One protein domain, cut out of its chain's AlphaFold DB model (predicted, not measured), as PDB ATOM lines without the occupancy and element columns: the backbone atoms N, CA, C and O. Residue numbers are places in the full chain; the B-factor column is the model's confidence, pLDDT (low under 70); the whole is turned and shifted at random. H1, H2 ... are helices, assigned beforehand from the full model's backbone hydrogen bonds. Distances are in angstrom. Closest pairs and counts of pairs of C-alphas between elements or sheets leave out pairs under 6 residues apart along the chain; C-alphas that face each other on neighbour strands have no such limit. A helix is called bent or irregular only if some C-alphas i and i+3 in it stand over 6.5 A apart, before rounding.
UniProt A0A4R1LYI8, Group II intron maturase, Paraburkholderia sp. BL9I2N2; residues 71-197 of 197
ATOM      1  N   LEU A  71     -26.209  64.261  25.157       79.31
ATOM      2  CA  LEU A  71     -27.572  63.783  25.430       79.31
ATOM      3  C   LEU A  71     -28.014  62.700  24.435       79.31
ATOM      4  O   LEU A  71     -28.667  61.729  24.824       79.31
ATOM      5  N   VAL A  72     -27.666  62.844  23.153       83.31
ATOM      6  CA  VAL A  72     -27.970  61.839  22.123       83.31
ATOM      7  C   VAL A  72     -27.216  60.542  22.404       83.31
ATOM      8  O   VAL A  72     -27.826  59.474  22.381       83.31
ATOM      9  N   VAL A  73     -25.928  60.615  22.741       84.69
ATOM     10  CA  VAL A  73     -25.117  59.441  23.091       84.69
ATOM     11  C   VAL A  73     -25.686  58.728  24.320       84.69
ATOM     12  O   VAL A  73     -25.877  57.514  24.278       84.69
ATOM     13  N   ALA A  74     -26.053  59.461  25.375       80.50
ATOM     14  CA  ALA A  74     -26.680  58.878  26.563       80.50
ATOM     15  C   ALA A  74     -28.003  58.161  26.228       80.50
ATOM     16  O   ALA A  74     -28.222  57.021  26.649       80.50
ATOM     17  N   LYS A  75     -28.860  58.775  25.400       78.19
ATOM     18  CA  LYS A  75     -30.110  58.157  24.922       78.19
ATOM     19  C   LYS A  75     -29.853  56.888  24.108       78.19
ATOM     20  O   LYS A  75     -30.541  55.889  24.311       78.19
ATOM     21  N   LEU A  76     -28.859  56.902  23.218       83.94
ATOM     22  CA  LEU A  76     -28.492  55.733  22.417       83.94
ATOM     23  C   LEU A  76     -27.972  54.583  23.284       83.94
ATOM     24  O   LEU A  76     -28.344  53.438  23.038       83.94
ATOM     25  N   ILE A  77     -27.186  54.871  24.326       82.94
ATOM     26  CA  ILE A  77     -26.707  53.858  25.278       82.94
ATOM     27  C   ILE A  77     -27.887  53.218  26.021       82.94
ATOM     28  O   ILE A  77     -27.981  51.992  26.078       82.94
ATOM     29  N   ILE A  78     -28.829  54.019  26.528       79.88
ATOM     30  CA  ILE A  78     -30.021  53.519  27.235       79.88
ATOM     31  C   ILE A  78     -30.889  52.650  26.310       79.88
ATOM     32  O   ILE A  78     -31.312  51.558  26.699       79.88
ATOM     33  N   ILE A  79     -31.116  53.090  25.066       79.75
ATOM     34  CA  ILE A  79     -31.858  52.314  24.061       79.75
ATOM     35  C   ILE A  79     -31.124  51.007  23.746       79.75
ATOM     36  O   ILE A  79     -31.755  49.952  23.721       79.75
ATOM     37  N   ALA A  80     -29.805  51.044  23.552       81.50
ATOM     38  CA  ALA A  80     -29.006  49.858  23.256       81.50
ATOM     39  C   ALA A  80     -29.054  48.831  24.398       81.50
ATOM     40  O   ALA A  80     -29.260  47.648  24.135       81.50
ATOM     41  N   VAL A  81     -28.947  49.267  25.658       78.69
ATOM     42  CA  VAL A  81     -29.067  48.390  26.837       78.69
ATOM     43  C   VAL A  81     -30.475  47.798  26.938       78.69
ATOM     44  O   VAL A  81     -30.619  46.594  27.157       78.69
ATOM     45  N   GLY A  82     -31.518  48.601  26.708       74.88
ATOM     46  CA  GLY A  82     -32.902  48.125  26.681       74.88
ATOM     47  C   GLY A  82     -33.156  47.093  25.582       74.88
ATOM     48  O   GLY A  82     -33.709  46.022  25.840       74.88
ATOM     49  N   VAL A  83     -32.693  47.369  24.362       76.75
ATOM     50  CA  VAL A  83     -32.787  46.449  23.222       76.75
ATOM     51  C   VAL A  83     -31.985  45.173  23.484       76.75
ATOM     52  O   VAL A  83     -32.497  44.084  23.228       76.75
ATOM     53  N   ALA A  84     -30.779  45.272  24.046       71.81
ATOM     54  CA  ALA A  84     -29.949  44.122  24.400       71.81
ATOM     55  C   ALA A  84     -30.602  43.252  25.487       71.81
ATOM     56  O   ALA A  84     -30.621  42.027  25.360       71.81
ATOM     57  N   ALA A  85     -31.213  43.856  26.508       68.88
ATOM     58  CA  ALA A  85     -31.956  43.134  27.540       68.88
ATOM     59  C   ALA A  85     -33.174  42.397  26.950       68.88
ATOM     60  O   ALA A  85     -33.380  41.210  27.215       68.88
ATOM     61  N   ILE A  86     -33.943  43.058  26.075       66.62
ATOM     62  CA  ILE A  86     -35.086  42.450  25.374       66.62
ATOM     63  C   ILE A  86     -34.623  41.325  24.435       66.62
ATOM     64  O   ILE A  86     -35.265  40.270  24.358       66.62
ATOM     65  N   ALA A  87     -33.507  41.520  23.732       65.62
ATOM     66  CA  ALA A  87     -32.913  40.509  22.869       65.62
ATOM     67  C   ALA A  87     -32.487  39.282  23.682       65.62
ATOM     68  O   ALA A  87     -32.855  38.168  23.312       65.62
ATOM     69  N   ASN A  88     -31.813  39.466  24.820       65.75
ATOM     70  CA  ASN A  88     -31.360  38.368  25.673       65.75
ATOM     71  C   ASN A  88     -32.539  37.515  26.184       65.75
ATOM     72  O   ASN A  88     -32.502  36.290  26.102       65.75
ATOM     73  N   VAL A  89     -33.661  38.139  26.567       63.31
ATOM     74  CA  VAL A  89     -34.897  37.419  26.945       63.31
ATOM     75  C   VAL A  89     -35.486  36.622  25.769       63.31
ATOM     76  O   VAL A  89     -35.956  35.491  25.934       63.31
ATOM     77  N   ARG A  90     -35.454  37.174  24.549       64.62
ATOM     78  CA  ARG A  90     -35.935  36.480  23.337       64.62
ATOM     79  C   ARG A  90     -35.019  35.323  22.928       64.62
ATOM     80  O   ARG A  90     -35.530  34.285  22.502       64.62
ATOM     81  N   PHE A  91     -33.705  35.480  23.077       66.50
ATOM     82  CA  PHE A  91     -32.709  34.443  22.803       66.50
ATOM     83  C   PHE A  91     -32.759  33.319  23.836       66.50
ATOM     84  O   PHE A  91     -32.788  32.149  23.448       66.50
ATOM     85  N   ALA A  92     -32.879  33.652  25.124       68.19
ATOM     86  CA  ALA A  92     -33.015  32.682  26.207       68.19
ATOM     87  C   ALA A  92     -34.198  31.735  25.964       68.19
ATOM     88  O   ALA A  92     -34.041  30.521  26.071       68.19
ATOM     89  N   ARG A  93     -35.346  32.258  25.503       71.69
ATOM     90  CA  ARG A  93     -36.509  31.441  25.116       71.69
ATOM     91  C   ARG A  93     -36.177  30.407  24.031       71.69
ATOM     92  O   ARG A  93     -36.601  29.256  24.127       71.69
ATOM     93  N   GLY A  94     -35.454  30.818  22.987       73.69
ATOM     94  CA  GLY A  94     -35.099  29.956  21.856       73.69
ATOM     95  C   GLY A  94     -34.074  28.884  22.227       73.69
ATOM     96  O   GLY A  94     -34.281  27.704  21.933       73.69
ATOM     97  N   ILE A  95     -33.012  29.288  22.928       76.44
ATOM     98  CA  ILE A  95     -31.961  28.394  23.428       76.44
ATOM     99  C   ILE A  95     -32.582  27.360  24.365       76.44
ATOM    100  O   ILE A  95     -32.441  26.157  24.154       76.44
ATOM    101  N   PHE A  96     -33.362  27.807  25.341       75.75
ATOM    102  CA  PHE A  96     -34.010  26.929  26.301       75.75
ATOM    103  C   PHE A  96     -34.939  25.903  25.628       75.75
ATOM    104  O   PHE A  96     -34.836  24.698  25.881       75.75
ATOM    105  N   ALA A  97     -35.786  26.344  24.689       78.00
ATOM    106  CA  ALA A  97     -36.643  25.447  23.917       78.00
ATOM    107  C   ALA A  97     -35.843  24.419  23.099       78.00
ATOM    108  O   ALA A  97     -36.286  23.279  22.942       78.00
ATOM    109  N   PHE A  98     -34.676  24.796  22.575       79.69
ATOM    110  CA  PHE A  98     -33.786  23.877  21.872       79.69
ATOM    111  C   PHE A  98     -33.202  22.819  22.817       79.69
ATOM    112  O   PHE A  98     -33.341  21.626  22.537       79.69
ATOM    113  N   TRP A  99     -32.632  23.228  23.954       81.44
ATOM    114  CA  TRP A  99     -32.032  22.324  24.943       81.44
ATOM    115  C   TRP A  99     -33.030  21.286  25.460       81.44
ATOM    116  O   TRP A  99     -32.768  20.084  25.386       81.44
ATOM    117  N   MET A 100     -34.224  21.711  25.876       83.06
ATOM    118  CA  MET A 100     -35.257  20.777  26.341       83.06
ATOM    119  C   MET A 100     -35.689  19.789  25.257       83.06
ATOM    120  O   MET A 100     -35.918  18.611  25.530       83.06
ATOM    121  N   ARG A 101     -35.772  20.234  23.994       82.62
ATOM    122  CA  ARG A 101     -36.074  19.332  22.872       82.62
ATOM    123  C   ARG A 101     -34.959  18.315  22.654       82.62
ATOM    124  O   ARG A 101     -35.285  17.196  22.259       82.62
ATOM    125  N   GLN A 102     -33.693  18.673  22.872       83.69
ATOM    126  CA  GLN A 102     -32.573  17.731  22.788       83.69
ATOM    127  C   GLN A 102     -32.639  16.689  23.905       83.69
ATOM    128  O   GLN A 102     -32.593  15.496  23.610       83.69
ATOM    129  N   VAL A 103     -32.881  17.109  25.150       83.56
ATOM    130  CA  VAL A 103     -33.085  16.183  26.280       83.56
ATOM    131  C   VAL A 103     -34.254  15.233  25.998       83.56
ATOM    132  O   VAL A 103     -34.096  14.015  26.052       83.56
ATOM    133  N   ALA A 104     -35.392  15.766  25.544       80.69
ATOM    134  CA  ALA A 104     -36.557  14.961  25.179       80.69
ATOM    135  C   ALA A 104     -36.319  14.031  23.968       80.69
ATOM    136  O   ALA A 104     -36.996  13.014  23.810       80.69
ATOM    137  N   ARG A 105     -35.373  14.354  23.071       78.94
ATOM    138  CA  ARG A 105     -34.922  13.425  22.015       78.94
ATOM    139  C   ARG A 105     -34.050  12.310  22.596       78.94
ATOM    140  O   ARG A 105     -34.154  11.179  22.119       78.94
ATOM    141  N   GLY A 106     -33.243  12.621  23.610       78.44
ATOM    142  CA  GLY A 106     -32.375  11.688  24.328       78.44
ATOM    143  C   GLY A 106     -33.130  10.537  24.992       78.44
ATOM    144  O   GLY A 106     -32.643   9.411  24.967       78.44
ATOM    145  N   TRP A 107     -34.367  10.766  25.443       78.38
ATOM    146  CA  TRP A 107     -35.230   9.712  26.000       78.38
ATOM    147  C   TRP A 107     -35.569   8.592  25.009       78.38
ATOM    148  O   TRP A 107     -36.045   7.537  25.416       78.38
ATOM    149  N   ARG A 108     -35.327   8.791  23.700       73.25
ATOM    150  CA  ARG A 108     -35.509   7.775  22.642       73.25
ATOM    151  C   ARG A 108     -36.842   7.028  22.761       73.25
ATOM    152  O   ARG A 108     -36.898   5.837  22.473       73.25
ATOM    153  N   LEU A 109     -37.919   7.748  23.095       69.25
ATOM    154  CA  LEU A 109     -39.265   7.194  23.324       69.25
ATOM    155  C   LEU A 109     -39.674   6.206  22.218       69.25
ATOM    156  O   LEU A 109     -40.191   5.135  22.485       69.25
ATOM    157  N   GLN A 110     -39.327   6.506  20.963       63.47
ATOM    158  CA  GLN A 110     -39.616   5.658  19.800       63.47
ATOM    159  C   GLN A 110     -38.962   4.262  19.823       63.47
ATOM    160  O   GLN A 110     -39.459   3.380  19.140       63.47
ATOM    161  N   ARG A 111     -37.862   4.050  20.559       62.94
ATOM    162  CA  ARG A 111     -37.191   2.742  20.683       62.94
ATOM    163  C   ARG A 111     -37.702   1.916  21.864       62.94
ATOM    164  O   ARG A 111     -37.389   0.737  21.939       62.94
ATOM    165  N   GLN A 112     -38.494   2.502  22.762       63.75
ATOM    166  CA  GLN A 112     -39.094   1.801  23.901       63.75
ATOM    167  C   GLN A 112     -40.466   1.209  23.513       63.75
ATOM    168  O   GLN A 112     -41.463   1.458  24.181       63.75
ATOM    169  N   THR A 113     -40.538   0.458  22.404       57.34
ATOM    170  CA  THR A 113     -41.785  -0.152  21.854       57.34
ATOM    171  C   THR A 113     -42.213  -1.420  22.623       57.34
ATOM    172  O   THR A 113     -42.647  -2.413  22.056       57.34
ATOM    173  N   SER A 114     -41.922  -1.475  23.918       57.75
ATOM    174  CA  SER A 114     -42.250  -2.630  24.773       57.75
ATOM    175  C   SER A 114     -42.566  -2.223  26.208       57.75
ATOM    176  O   SER A 114     -42.938  -3.073  27.011       57.75
ATOM    177  N   LYS A 115     -42.399  -0.937  26.537       61.66
ATOM    178  CA  LYS A 115     -42.668  -0.390  27.864       61.66
ATOM    179  C   LYS A 115     -44.059   0.213  27.890       61.66
ATOM    180  O   LYS A 115     -44.471   0.854  26.926       61.66
ATOM    181  N   SER A 116     -44.780   0.022  28.986       65.81
ATOM    182  CA  SER A 116     -46.092   0.643  29.159       65.81
ATOM    183  C   SER A 116     -45.982   2.171  29.306       65.81
ATOM    184  O   SER A 116     -44.930   2.705  29.661       65.81
ATOM    185  N   LEU A 117     -47.081   2.895  29.050       66.94
ATOM    186  CA  LEU A 117     -47.168   4.348  29.273       66.94
ATOM    187  C   LEU A 117     -46.735   4.735  30.704       66.94
ATOM    188  O   LEU A 117     -46.052   5.740  30.892       66.94
ATOM    189  N   PHE A 118     -47.074   3.874  31.662       64.12
ATOM    190  CA  PHE A 118     -46.795   3.996  33.091       64.12
ATOM    191  C   PHE A 118     -45.325   3.780  33.458       64.12
ATOM    192  O   PHE A 118     -44.851   4.304  34.452       64.12
ATOM    193  N   GLU A 119     -44.552   3.061  32.645       69.38
ATOM    194  CA  GLU A 119     -43.096   2.972  32.833       69.38
ATOM    195  C   GLU A 119     -42.364   4.175  32.229       69.38
ATOM    196  O   GLU A 119     -41.228   4.485  32.597       69.38
ATOM    197  N   LEU A 120     -42.994   4.843  31.263       73.62
ATOM    198  CA  LEU A 120     -42.436   5.982  30.543       73.62
ATOM    199  C   LEU A 120     -42.596   7.288  31.329       73.62
ATOM    200  O   LEU A 120     -41.700   8.136  31.316       73.62
ATOM    201  N   ALA A 121     -43.735   7.439  32.003       73.00
ATOM    202  CA  ALA A 121     -44.086   8.616  32.782       73.00
ATOM    203  C   ALA A 121     -43.074   8.916  33.908       73.00
ATOM    204  O   ALA A 121     -42.515  10.015  33.891       73.00
ATOM    205  N   PRO A 122     -42.701   7.976  34.800       72.69
ATOM    206  CA  PRO A 122     -41.729   8.221  35.869       72.69
ATOM    207  C   PRO A 122     -40.337   8.624  35.368       72.69
ATOM    208  O   PRO A 122     -39.635   9.373  36.037       72.69
ATOM    209  N   GLN A 123     -39.935   8.176  34.173       74.88
ATOM    210  CA  GLN A 123     -38.650   8.559  33.572       74.88
ATOM    211  C   GLN A 123     -38.649  10.016  33.078       74.88
ATOM    212  O   GLN A 123     -37.605  10.666  33.072       74.88
ATOM    213  N   CYS A 124     -39.800  10.531  32.633       76.94
ATOM    214  CA  CYS A 124     -39.905  11.851  32.001       76.94
ATOM    215  C   CYS A 124     -40.424  12.929  32.964       76.94
ATOM    216  O   CYS A 124     -39.977  14.078  32.917       76.94
ATOM    217  N   ASN A 125     -41.371  12.567  33.830       79.44
ATOM    218  CA  ASN A 125     -42.078  13.465  34.738       79.44
ATOM    219  C   ASN A 125     -41.169  14.302  35.642       79.44
ATOM    220  O   ASN A 125     -41.372  15.513  35.646       79.44
ATOM    221  N   PRO A 126     -40.153  13.766  36.349       79.12
ATOM    222  CA  PRO A 126     -39.325  14.589  37.232       79.12
ATOM    223  C   PRO A 126     -38.587  15.695  36.469       79.12
ATOM    224  O   PRO A 126     -38.529  16.838  36.922       79.12
ATOM    225  N   THR A 127     -38.096  15.407  35.259       81.25
ATOM    226  CA  THR A 127     -37.457  16.421  34.410       81.25
ATOM    227  C   THR A 127     -38.460  17.467  33.916       81.25
ATOM    228  O   THR A 127     -38.167  18.660  33.933       81.25
ATOM    229  N   ILE A 128     -39.657  17.038  33.503       80.94
ATOM    230  CA  ILE A 128     -40.727  17.937  33.049       80.94
ATOM    231  C   ILE A 128     -41.201  18.838  34.198       80.94
ATOM    232  O   ILE A 128     -41.344  20.041  33.994       80.94
ATOM    233  N   CYS A 129     -41.403  18.282  35.394       79.50
ATOM    234  CA  CYS A 129     -41.747  19.029  36.601       79.50
ATOM    235  C   CYS A 129     -40.671  20.057  36.938       79.50
ATOM    236  O   CYS A 129     -41.003  21.216  37.155       79.50
ATOM    237  N   GLY A 130     -39.390  19.674  36.905       77.38
ATOM    238  CA  GLY A 130     -38.284  20.606  37.132       77.38
ATOM    239  C   GLY A 130     -38.290  21.779  36.146       77.38
ATOM    240  O   GLY A 130     -38.112  22.929  36.545       77.38
ATOM    241  N   TRP A 131     -38.573  21.518  34.866       83.19
ATOM    242  CA  TRP A 131     -38.700  22.579  33.864       83.19
ATOM    243  C   TRP A 131     -39.903  23.488  34.108       83.19
ATOM    244  O   TRP A 131     -39.758  24.703  34.005       83.19
ATOM    245  N   TRP A 132     -41.066  22.933  34.451       77.00
ATOM    246  CA  TRP A 132     -42.250  23.729  34.781       77.00
ATOM    247  C   TRP A 132     -42.056  24.555  36.054       77.00
ATOM    248  O   TRP A 132     -42.427  25.724  36.062       77.00
ATOM    249  N   ASN A 133     -41.419  23.996  37.084       77.56
ATOM    250  CA  ASN A 133     -41.165  24.689  38.345       77.56
ATOM    251  C   ASN A 133     -40.192  25.863  38.163       77.56
ATOM    252  O   ASN A 133     -40.438  26.960  38.648       77.56
ATOM    253  N   TYR A 134     -39.107  25.660  37.411       73.25
ATOM    254  CA  TYR A 134     -38.098  26.704  37.224       73.25
ATOM    255  C   TYR A 134     -38.471  27.714  36.126       73.25
ATOM    256  O   TYR A 134     -38.283  28.917  36.286       73.25
ATOM    257  N   TYR A 135     -39.005  27.254  34.989       72.19
ATOM    258  CA  TYR A 135     -39.218  28.093  33.801       72.19
ATOM    259  C   TYR A 135     -40.686  28.426  33.512       72.19
ATOM    260  O   TYR A 135     -40.952  29.274  32.652       72.19
ATOM    261  N   GLY A 136     -41.643  27.803  34.206       71.94
ATOM    262  CA  GLY A 136     -43.081  28.012  34.002       71.94
ATOM    263  C   GLY A 136     -43.526  29.457  34.194       71.94
ATOM    264  O   GLY A 136     -44.307  29.961  33.385       71.94
ATOM    265  N   ALA A 137     -42.961  30.141  35.191       71.25
ATOM    266  CA  ALA A 137     -43.272  31.537  35.491       71.25
ATOM    267  C   ALA A 137     -42.772  32.513  34.406       71.25
ATOM    268  O   ALA A 137     -43.441  33.496  34.091       71.25
ATOM    269  N   PHE A 138     -41.617  32.236  33.794       66.75
ATOM    270  CA  PHE A 138     -40.968  33.153  32.849       66.75
ATOM    271  C   PHE A 138     -41.357  32.895  31.390       66.75
ATOM    272  O   PHE A 138     -41.525  33.832  30.607       66.75
ATOM    273  N   TYR A 139     -41.508  31.625  31.005       74.81
ATOM    274  CA  TYR A 139     -41.669  31.217  29.609       74.81
ATOM    275  C   TYR A 139     -42.910  30.351  29.393       74.81
ATOM    276  O   TYR A 139     -42.847  29.324  28.713       74.81
ATOM    277  N   ARG A 140     -44.063  30.789  29.911       74.44
ATOM    278  CA  ARG A 140     -45.343  30.068  29.800       74.44
ATOM    279  C   ARG A 140     -45.659  29.613  28.369       74.44
ATOM    280  O   ARG A 140     -45.989  28.452  28.140       74.44
ATOM    281  N   THR A 141     -45.477  30.483  27.372       77.31
ATOM    282  CA  THR A 141     -45.692  30.135  25.953       77.31
ATOM    283  C   THR A 141     -44.735  29.047  25.458       77.31
ATOM    284  O   THR A 141     -45.167  28.111  24.786       77.31
ATOM    285  N   ALA A 142     -43.454  29.104  25.834       78.12
ATOM    286  CA  ALA A 142     -42.477  28.076  25.472       78.12
ATOM    287  C   ALA A 142     -42.752  26.738  26.182       78.12
ATOM    288  O   ALA A 142     -42.571  25.680  25.578       78.12
ATOM    289  N   MET A 143     -43.250  26.767  27.423       81.75
ATOM    290  CA  MET A 143     -43.705  25.571  28.144       81.75
ATOM    291  C   MET A 143     -44.919  24.917  27.479       81.75
ATOM    292  O   MET A 143     -44.963  23.694  27.310       81.75
ATOM    293  N   HIS A 144     -45.874  25.711  26.992       80.31
ATOM    294  CA  HIS A 144     -46.977  25.184  26.190       80.31
ATOM    295  C   HIS A 144     -46.492  24.591  24.855       80.31
ATOM    296  O   HIS A 144     -46.938  23.516  24.452       80.31
ATOM    297  N   GLU A 145     -45.528  25.212  24.175       82.81
ATOM    298  CA  GLU A 145     -44.937  24.627  22.965       82.81
ATOM    299  C   GLU A 145     -44.192  23.311  23.232       82.81
ATOM    300  O   GLU A 145     -44.266  22.381  22.416       82.81
ATOM    301  N   LEU A 146     -43.477  23.227  24.358       84.25
ATOM    302  CA  LEU A 146     -42.771  22.028  24.793       84.25
ATOM    303  C   LEU A 146     -43.747  20.894  25.096       84.25
ATOM    304  O   LEU A 146     -43.592  19.795  24.569       84.25
ATOM    305  N   SER A 147     -44.782  21.165  25.885       82.75
ATOM    306  CA  SER A 147     -45.805  20.174  26.219       82.75
ATOM    307  C   SER A 147     -46.512  19.649  24.957       82.75
ATOM    308  O   SER A 147     -46.627  18.438  24.772       82.75
ATOM    309  N   ARG A 148     -46.831  20.518  23.983       84.00
ATOM    310  CA  ARG A 148     -47.331  20.094  22.655       84.00
ATOM    311  C   ARG A 148     -46.312  19.283  21.848       84.00
ATOM    312  O   ARG A 148     -46.689  18.510  20.966       84.00
ATOM    313  N   TYR A 149     -45.014  19.504  22.041       86.31
ATOM    314  CA  TYR A 149     -43.967  18.703  21.400       86.31
ATOM    315  C   TYR A 149     -43.863  17.308  22.027       86.31
ATOM    316  O   TYR A 149     -43.774  16.326  21.284       86.31
ATOM    317  N   LEU A 150     -43.940  17.217  23.355       83.75
ATOM    318  CA  LEU A 150     -43.979  15.954  24.092       83.75
ATOM    319  C   LEU A 150     -45.215  15.133  23.715       83.75
ATOM    320  O   LEU A 150     -45.076  13.971  23.341       83.75
ATOM    321  N   ASP A 151     -46.393  15.756  23.650       84.69
ATOM    322  CA  ASP A 151     -47.614  15.090  23.184       84.69
ATOM    323  C   ASP A 151     -47.458  14.536  21.765       84.69
ATOM    324  O   ASP A 151     -47.790  13.385  21.499       84.69
ATOM    325  N   ARG A 152     -46.875  15.305  20.837       84.50
ATOM    326  CA  ARG A 152     -46.609  14.824  19.468       84.50
ATOM    327  C   ARG A 152     -45.651  13.635  19.436       84.50
ATOM    328  O   ARG A 152     -45.802  12.753  18.585       84.50
ATOM    329  N   LYS A 153     -44.651  13.617  20.320       84.06
ATOM    330  CA  LYS A 153     -43.732  12.483  20.476       84.06
ATOM    331  C   LYS A 153     -44.465  11.262  21.013       84.06
ATOM    332  O   LYS A 153     -44.275  10.184  20.455       84.06
ATOM    333  N   LEU A 154     -45.353  11.447  21.983       81.44
ATOM    334  CA  LEU A 154     -46.166  10.376  22.535       81.44
ATOM    335  C   LEU A 154     -47.144   9.813  21.495       81.44
ATOM    336  O   LEU A 154     -47.151   8.615  21.258       81.44
ATOM    337  N   VAL A 155     -47.848  10.664  20.742       82.62
ATOM    338  CA  VAL A 155     -48.687  10.245  19.598       82.62
ATOM    339  C   VAL A 155     -47.875   9.463  18.558       82.62
ATOM    340  O   VAL A 155     -48.377   8.549  17.906       82.62
ATOM    341  N   ARG A 156     -46.605   9.823  18.335       81.88
ATOM    342  CA  ARG A 156     -45.724   9.067  17.431       81.88
ATOM    343  C   ARG A 156     -45.308   7.720  18.022       81.88
ATOM    344  O   ARG A 156     -45.235   6.762  17.261       81.88
ATOM    345  N   TRP A 157     -45.056   7.653  19.325       82.19
ATOM    346  CA  TRP A 157     -44.776   6.406  20.032       82.19
ATOM    347  C   TRP A 157     -45.982   5.454  19.985       82.19
ATOM    348  O   TRP A 157     -45.835   4.339  19.499       82.19
ATOM    349  N   VAL A 158     -47.191   5.932  20.300       76.56
ATOM    350  CA  VAL A 158     -48.452   5.163  20.209       76.56
ATOM    351  C   VAL A 158     -48.650   4.569  18.813       76.56
ATOM    352  O   VAL A 158     -49.037   3.416  18.665       76.56
ATOM    353  N   ARG A 159     -48.354   5.330  17.754       73.00
ATOM    354  CA  ARG A 159     -48.457   4.834  16.368       73.00
ATOM    355  C   ARG A 159     -47.452   3.736  16.023       73.00
ATOM    356  O   ARG A 159     -47.680   3.012  15.057       73.00
ATOM    357  N   HIS A 160     -46.332   3.678  16.735       72.25
ATOM    358  CA  HIS A 160     -45.316   2.649  16.554       72.25
ATOM    359  C   HIS A 160     -45.659   1.387  17.354       72.25
ATOM    360  O   HIS A 160     -45.533   0.290  16.821       72.25
ATOM    361  N   GLU A 161     -46.164   1.562  18.579       69.94
ATOM    362  CA  GLU A 161     -46.624   0.489  19.468       69.94
ATOM    363  C   GLU A 161     -47.855  -0.235  18.898       69.94
ATOM    364  O   GLU A 161     -47.863  -1.448  18.696       69.94
ATOM    365  N   TYR A 162     -48.896   0.524  18.546       68.00
ATOM    366  CA  TYR A 162     -50.161  -0.021  18.071       68.00
ATOM    367  C   TYR A 162     -50.216   0.008  16.542       68.00
ATOM    368  O   TYR A 162     -50.584   1.016  15.929       68.00
ATOM    369  N   LYS A 163     -49.908  -1.132  15.905       62.78
ATOM    370  CA  LYS A 163     -49.934  -1.293  14.435       62.78
ATOM    371  C   LYS A 163     -51.260  -0.835  13.801       62.78
ATOM    372  O   LYS A 163     -51.240  -0.259  12.714       62.78
ATOM    373  N   THR A 164     -52.383  -1.004  14.501       60.28
ATOM    374  CA  THR A 164     -53.732  -0.572  14.087       60.28
ATOM    375  C   THR A 164     -53.870   0.952  13.983       60.28
ATOM    376  O   THR A 164     -54.583   1.465  13.126       60.28
ATOM    377  N   LEU A 165     -53.143   1.704  14.814       60.19
ATOM    378  CA  LEU A 165     -53.187   3.170  14.853       60.19
ATOM    379  C   LEU A 165     -52.144   3.822  13.935       60.19
ATOM    380  O   LEU A 165     -52.172   5.036  13.727       60.19
ATOM    381  N   ARG A 166     -51.255   3.028  13.323       58.97
ATOM    382  CA  ARG A 166     -50.123   3.495  12.507       58.97
ATOM    383  C   ARG A 166     -50.528   4.428  11.361       58.97
ATOM    384  O   ARG A 166     -49.798   5.372  11.062       58.97
ATOM    385  N   ARG A 167     -51.681   4.185  10.724       60.47
ATOM    386  CA  ARG A 167     -52.172   4.955   9.560       60.47
ATOM    387  C   ARG A 167     -53.120   6.105   9.921       60.47
ATOM    388  O   ARG A 167     -53.329   6.992   9.099       60.47
ATOM    389  N   HIS A 168     -53.636   6.157  11.151       67.00
ATOM    390  CA  HIS A 168     -54.693   7.098  11.532       67.00
ATOM    391  C   HIS A 168     -54.208   8.116  12.567       67.00
ATOM    392  O   HIS A 168     -54.412   7.951  13.769       67.00
ATOM    393  N   LYS A 169     -53.615   9.222  12.090       69.25
ATOM    394  CA  LYS A 169     -53.141  10.334  12.940       69.25
ATOM    395  C   LYS A 169     -54.228  10.840  13.900       69.25
ATOM    396  O   LYS A 169     -53.963  10.972  15.092       69.25
ATOM    397  N   ARG A 170     -55.453  11.043  13.399       71.00
ATOM    398  CA  ARG A 170     -56.600  11.464  14.221       71.00
ATOM    399  C   ARG A 170     -56.924  10.454  15.324       71.00
ATOM    400  O   ARG A 170     -57.129  10.849  16.460       71.00
ATOM    401  N   CYS A 171     -56.877   9.158  15.021       71.00
ATOM    402  CA  CYS A 171     -57.207   8.107  15.984       71.00
ATOM    403  C   CYS A 171     -56.150   8.000  17.098       71.00
ATOM    404  O   CYS A 171     -56.485   7.824  18.262       71.00
ATOM    405  N   SER A 172     -54.868   8.199  16.767       69.69
ATOM    406  CA  SER A 172     -53.794   8.268  17.768       69.69
ATOM    407  C   SER A 172     -53.864   9.518  18.656       69.69
ATOM    408  O   SER A 172     -53.554   9.452  19.842       69.69
ATOM    409  N   GLU A 173     -54.286  10.655  18.097       73.56
ATOM    410  CA  GLU A 173     -54.527  11.884  18.865       73.56
ATOM    411  C   GLU A 173     -55.751  11.724  19.775       73.56
ATOM    412  O   GLU A 173     -55.734  12.145  20.930       73.56
ATOM    413  N   GLU A 174     -56.791  11.054  19.286       73.25
ATOM    414  CA  GLU A 174     -57.994  10.765  20.053       73.25
ATOM    415  C   GLU A 174     -57.759   9.735  21.162       73.25
ATOM    416  O   GLU A 174     -58.260   9.914  22.270       73.25
ATOM    417  N   TRP A 175     -56.942   8.710  20.913       78.06
ATOM    418  CA  TRP A 175     -56.466   7.800  21.956       78.06
ATOM    419  C   TRP A 175     -55.721   8.568  23.049       78.06
ATOM    420  O   TRP A 175     -56.032   8.412  24.227       78.06
ATOM    421  N   LEU A 176     -54.812   9.474  22.665       79.25
ATOM    422  CA  LEU A 176     -54.102  10.308  23.633       79.25
ATOM    423  C   LEU A 176     -55.076  11.189  24.425       79.25
ATOM    424  O   LEU A 176     -54.935  11.324  25.634       79.25
ATOM    425  N   ARG A 177     -56.093  11.759  23.771       76.88
ATOM    426  CA  ARG A 177     -57.136  12.544  24.444       76.88
ATOM    427  C   ARG A 177     -57.936  11.701  25.440       76.88
ATOM    428  O   ARG A 177     -58.247  12.192  26.520       76.88
ATOM    429  N   LYS A 178     -58.262  10.448  25.102       75.62
ATOM    430  CA  LYS A 178     -58.926   9.508  26.018       75.62
ATOM    431  C   LYS A 178     -58.038   9.187  27.219       75.62
ATOM    432  O   LYS A 178     -58.522   9.265  28.340       75.62
ATOM    433  N   MET A 179     -56.747   8.942  27.001       75.62
ATOM    434  CA  MET A 179     -55.790   8.693  28.085       75.62
ATOM    435  C   MET A 179     -55.572   9.918  28.974       75.62
ATOM    436  O   MET A 179     -55.574   9.782  30.188       75.62
ATOM    437  N   LYS A 180     -55.509  11.127  28.401       77.06
ATOM    438  CA  LYS A 180     -55.493  12.385  29.169       77.06
ATOM    439  C   LYS A 180     -56.719  12.537  30.071       77.06
ATOM    440  O   LYS A 180     -56.597  13.070  31.164       77.06
ATOM    441  N   LYS A 181     -57.895  12.099  29.606       73.38
ATOM    442  CA  LYS A 181     -59.140  12.141  30.389       73.38
ATOM    443  C   LYS A 181     -59.206  11.053  31.458       73.38
ATOM    444  O   LYS A 181     -59.683  11.328  32.549       73.38
ATOM    445  N   ALA A 182     -58.756   9.841  31.140       69.38
ATOM    446  CA  ALA A 182     -58.787   8.705  32.056       69.38
ATOM    447  C   ALA A 182     -57.709   8.808  33.149       69.38
ATOM    448  O   ALA A 182     -57.978   8.516  34.308       69.38
ATOM    449  N   TYR A 183     -56.512   9.280  32.788       70.25
ATOM    450  CA  TYR A 183     -55.342   9.358  33.663       70.25
ATOM    451  C   TYR A 183     -54.656  10.731  33.551       70.25
ATOM    452  O   TYR A 183     -53.522  10.840  33.080       70.25
ATOM    453  N   PRO A 184     -55.316  11.822  33.987       69.31
ATOM    454  CA  PRO A 184     -54.772  13.178  33.873       69.31
ATOM    455  C   PRO A 184     -53.504  13.408  34.711       69.31
ATOM    456  O   PRO A 184     -52.783  14.373  34.470       69.31
ATOM    457  N   ARG A 185     -53.234  12.544  35.700       67.69
ATOM    458  CA  ARG A 185     -52.081  12.637  36.611       67.69
ATOM    459  C   ARG A 185     -50.833  11.907  36.112       67.69
ATOM    460  O   ARG A 185     -49.768  12.103  36.677       67.69
ATOM    461  N   GLU A 186     -50.951  11.138  35.031       69.12
ATOM    462  CA  GLU A 186     -49.851  10.307  34.536       69.12
ATOM    463  C   GLU A 186     -48.699  11.136  33.961       69.12
ATOM    464  O   GLU A 186     -47.539  10.767  34.084       69.12
ATOM    465  N   PHE A 187     -48.995  12.292  33.365       69.94
ATOM    466  CA  PHE A 187     -47.974  13.242  32.932       69.94
ATOM    467  C   PHE A 187     -48.235  14.613  33.531       69.94
ATOM    468  O   PHE A 187     -49.300  15.201  33.331       69.94
ATOM    469  N   ALA A 188     -47.210  15.178  34.166       69.75
ATOM    470  CA  ALA A 188     -47.291  16.496  34.790       69.75
ATOM    471  C   ALA A 188     -47.751  17.591  33.809       69.75
ATOM    472  O   ALA A 188     -48.531  18.473  34.158       69.75
ATOM    473  N   HIS A 189     -47.336  17.519  32.536       73.19
ATOM    474  CA  HIS A 189     -47.705  18.528  31.536       73.19
ATOM    475  C   HIS A 189     -49.159  18.457  31.054       73.19
ATOM    476  O   HIS A 189     -49.604  19.389  30.387       73.19
ATOM    477  N   TRP A 190     -49.904  17.390  31.358       75.81
ATOM    478  CA  TRP A 190     -51.318  17.280  30.987       75.81
ATOM    479  C   TRP A 190     -52.220  18.128  31.881       75.81
ATOM    480  O   TRP A 190     -53.181  18.709  31.380       75.81
ATOM    481  N   GLN A 191     -51.859  18.286  33.154       69.88
ATOM    482  CA  GLN A 191     -52.577  19.150  34.093       69.88
ATOM    483  C   GLN A 191     -52.470  20.626  33.685       69.88
ATOM    484  O   GLN A 191     -53.478  21.319  33.594       69.88
ATOM    485  N   TYR A 192     -51.274  21.077  33.291       66.94
ATOM    486  CA  TYR A 192     -51.051  22.456  32.835       66.94
ATOM    487  C   TYR A 192     -51.729  22.803  31.496       66.94
ATOM    488  O   TYR A 192     -51.840  23.977  31.144       66.94
ATOM    489  N   GLN A 193     -52.155  21.806  30.714       62.72
ATOM    490  CA  GLN A 193     -52.891  22.013  29.459       62.72
ATOM    491  C   GLN A 193     -54.416  21.918  29.624       62.72
ATOM    492  O   GLN A 193     -55.141  22.412  28.764       62.72
ATOM    493  N   GLY A 194     -54.903  21.262  30.682       54.03
ATOM    494  CA  GLY A 194     -56.322  20.951  30.883       54.03
ATOM    495  C   GLY A 194     -57.186  22.112  31.383       54.03
ATOM    496  O   GLY A 194     -58.404  22.000  31.336       54.03
ATOM    497  N   GLY A 195     -56.590  23.232  31.803       44.59
ATOM    498  CA  GLY A 195     -57.296  24.407  32.342       44.59
ATOM    499  C   GLY A 195     -58.016  25.288  31.310       44.59
ATOM    500  O   GLY A 195     -58.110  26.491  31.510       44.59
ATOM    501  N   THR A 196     -58.479  24.724  30.193       35.19
ATOM    502  CA  THR A 196     -59.372  25.418  29.246       35.19
ATOM    503  C   THR A 196     -60.679  24.640  29.161       35.19
ATOM    504  O   THR A 196     -60.901  23.860  28.235       35.19
ATOM    505  N   GLY A 197     -61.482  24.787  30.211       30.03
ATOM    506  CA  GLY A 197     -62.926  24.589  30.186       30.03
ATOM    507  C   GLY A 197     -63.574  25.955  30.280       30.03
ATOM    508  O   GLY A 197     -63.086  26.736  31.127       30.03
TER     509      GLY A 197
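Overview. This is residues 71 to 197 of the 197 residues of the protein "Group II intron maturase" of Paraburkholderia sp. BL9I2N2 (UniProt A0A4R1LYI8). One very long helix, H1, sticks out as an arm with residues 71 to 88, and its later part joins H2 and H3 in a loose up-and-down bundle, each helix running against the one before. H4 crosses H3 near its last residues, and short H5 packs across H2 and H3. The printed part has 127 residues, with five named helices, H1 to H5 in order, and no named strand: all helix. It is loose, with a radius of gyration of the C-alphas of 19.1 A, and spans 70 by 32 by 27 A, the arm making the length.

Along the chain. H1, residues 71 to 106, starts at C-alpha 71 (-27.572, 63.783, 25.430) and is 52.3 A long. H2, residues 117 to 135, 25.4 A, has a kink of 45 degrees near residue 124 and is irregular, with C-alphas 123 and 126 7.1 A apart. H3 is residues 140 to 161, 31.4 A; H4 is residues 169 to 182, 20.0 A. H5, residues 188 to 194, ends at C-alpha 194 (-56.322, 20.951, 30.883).

Arrangement. H3 is the hub. H1 touches it with residues 93 to 104 alone, the same way at a shallow tilt of 19 degrees; the closest C-alphas, Ala 97 and Ala 142, are 6.6 A apart. H2 is close to H3 but not clearly touching, with C-alphas 132 and 143 closest at 7.0 A. H4 touches H3 at C-alphas 172 and 155, their closest, 5.8 A apart. H5 touches H2, about perpendicular at 76 degrees, C-alphas 188 and 125 closest at 6.0 A. Every O i to N i+4 pair is within hydrogen-bond range in H3 and H4, against 31 of 32 in H1, 11 of 15 in H2 and 1 of 3 in H5, where 3 of 4 O i to N i+3 pairs are.

Size, cuts and confidence. The printed part has no cut and no long link. Without residues 71 to 88 the body spans 44 by 33 by 24 A. Mean pLDDT of the printed part is 73.2; 43 residues are under 70, among them 109 to 119 and 191 to 197.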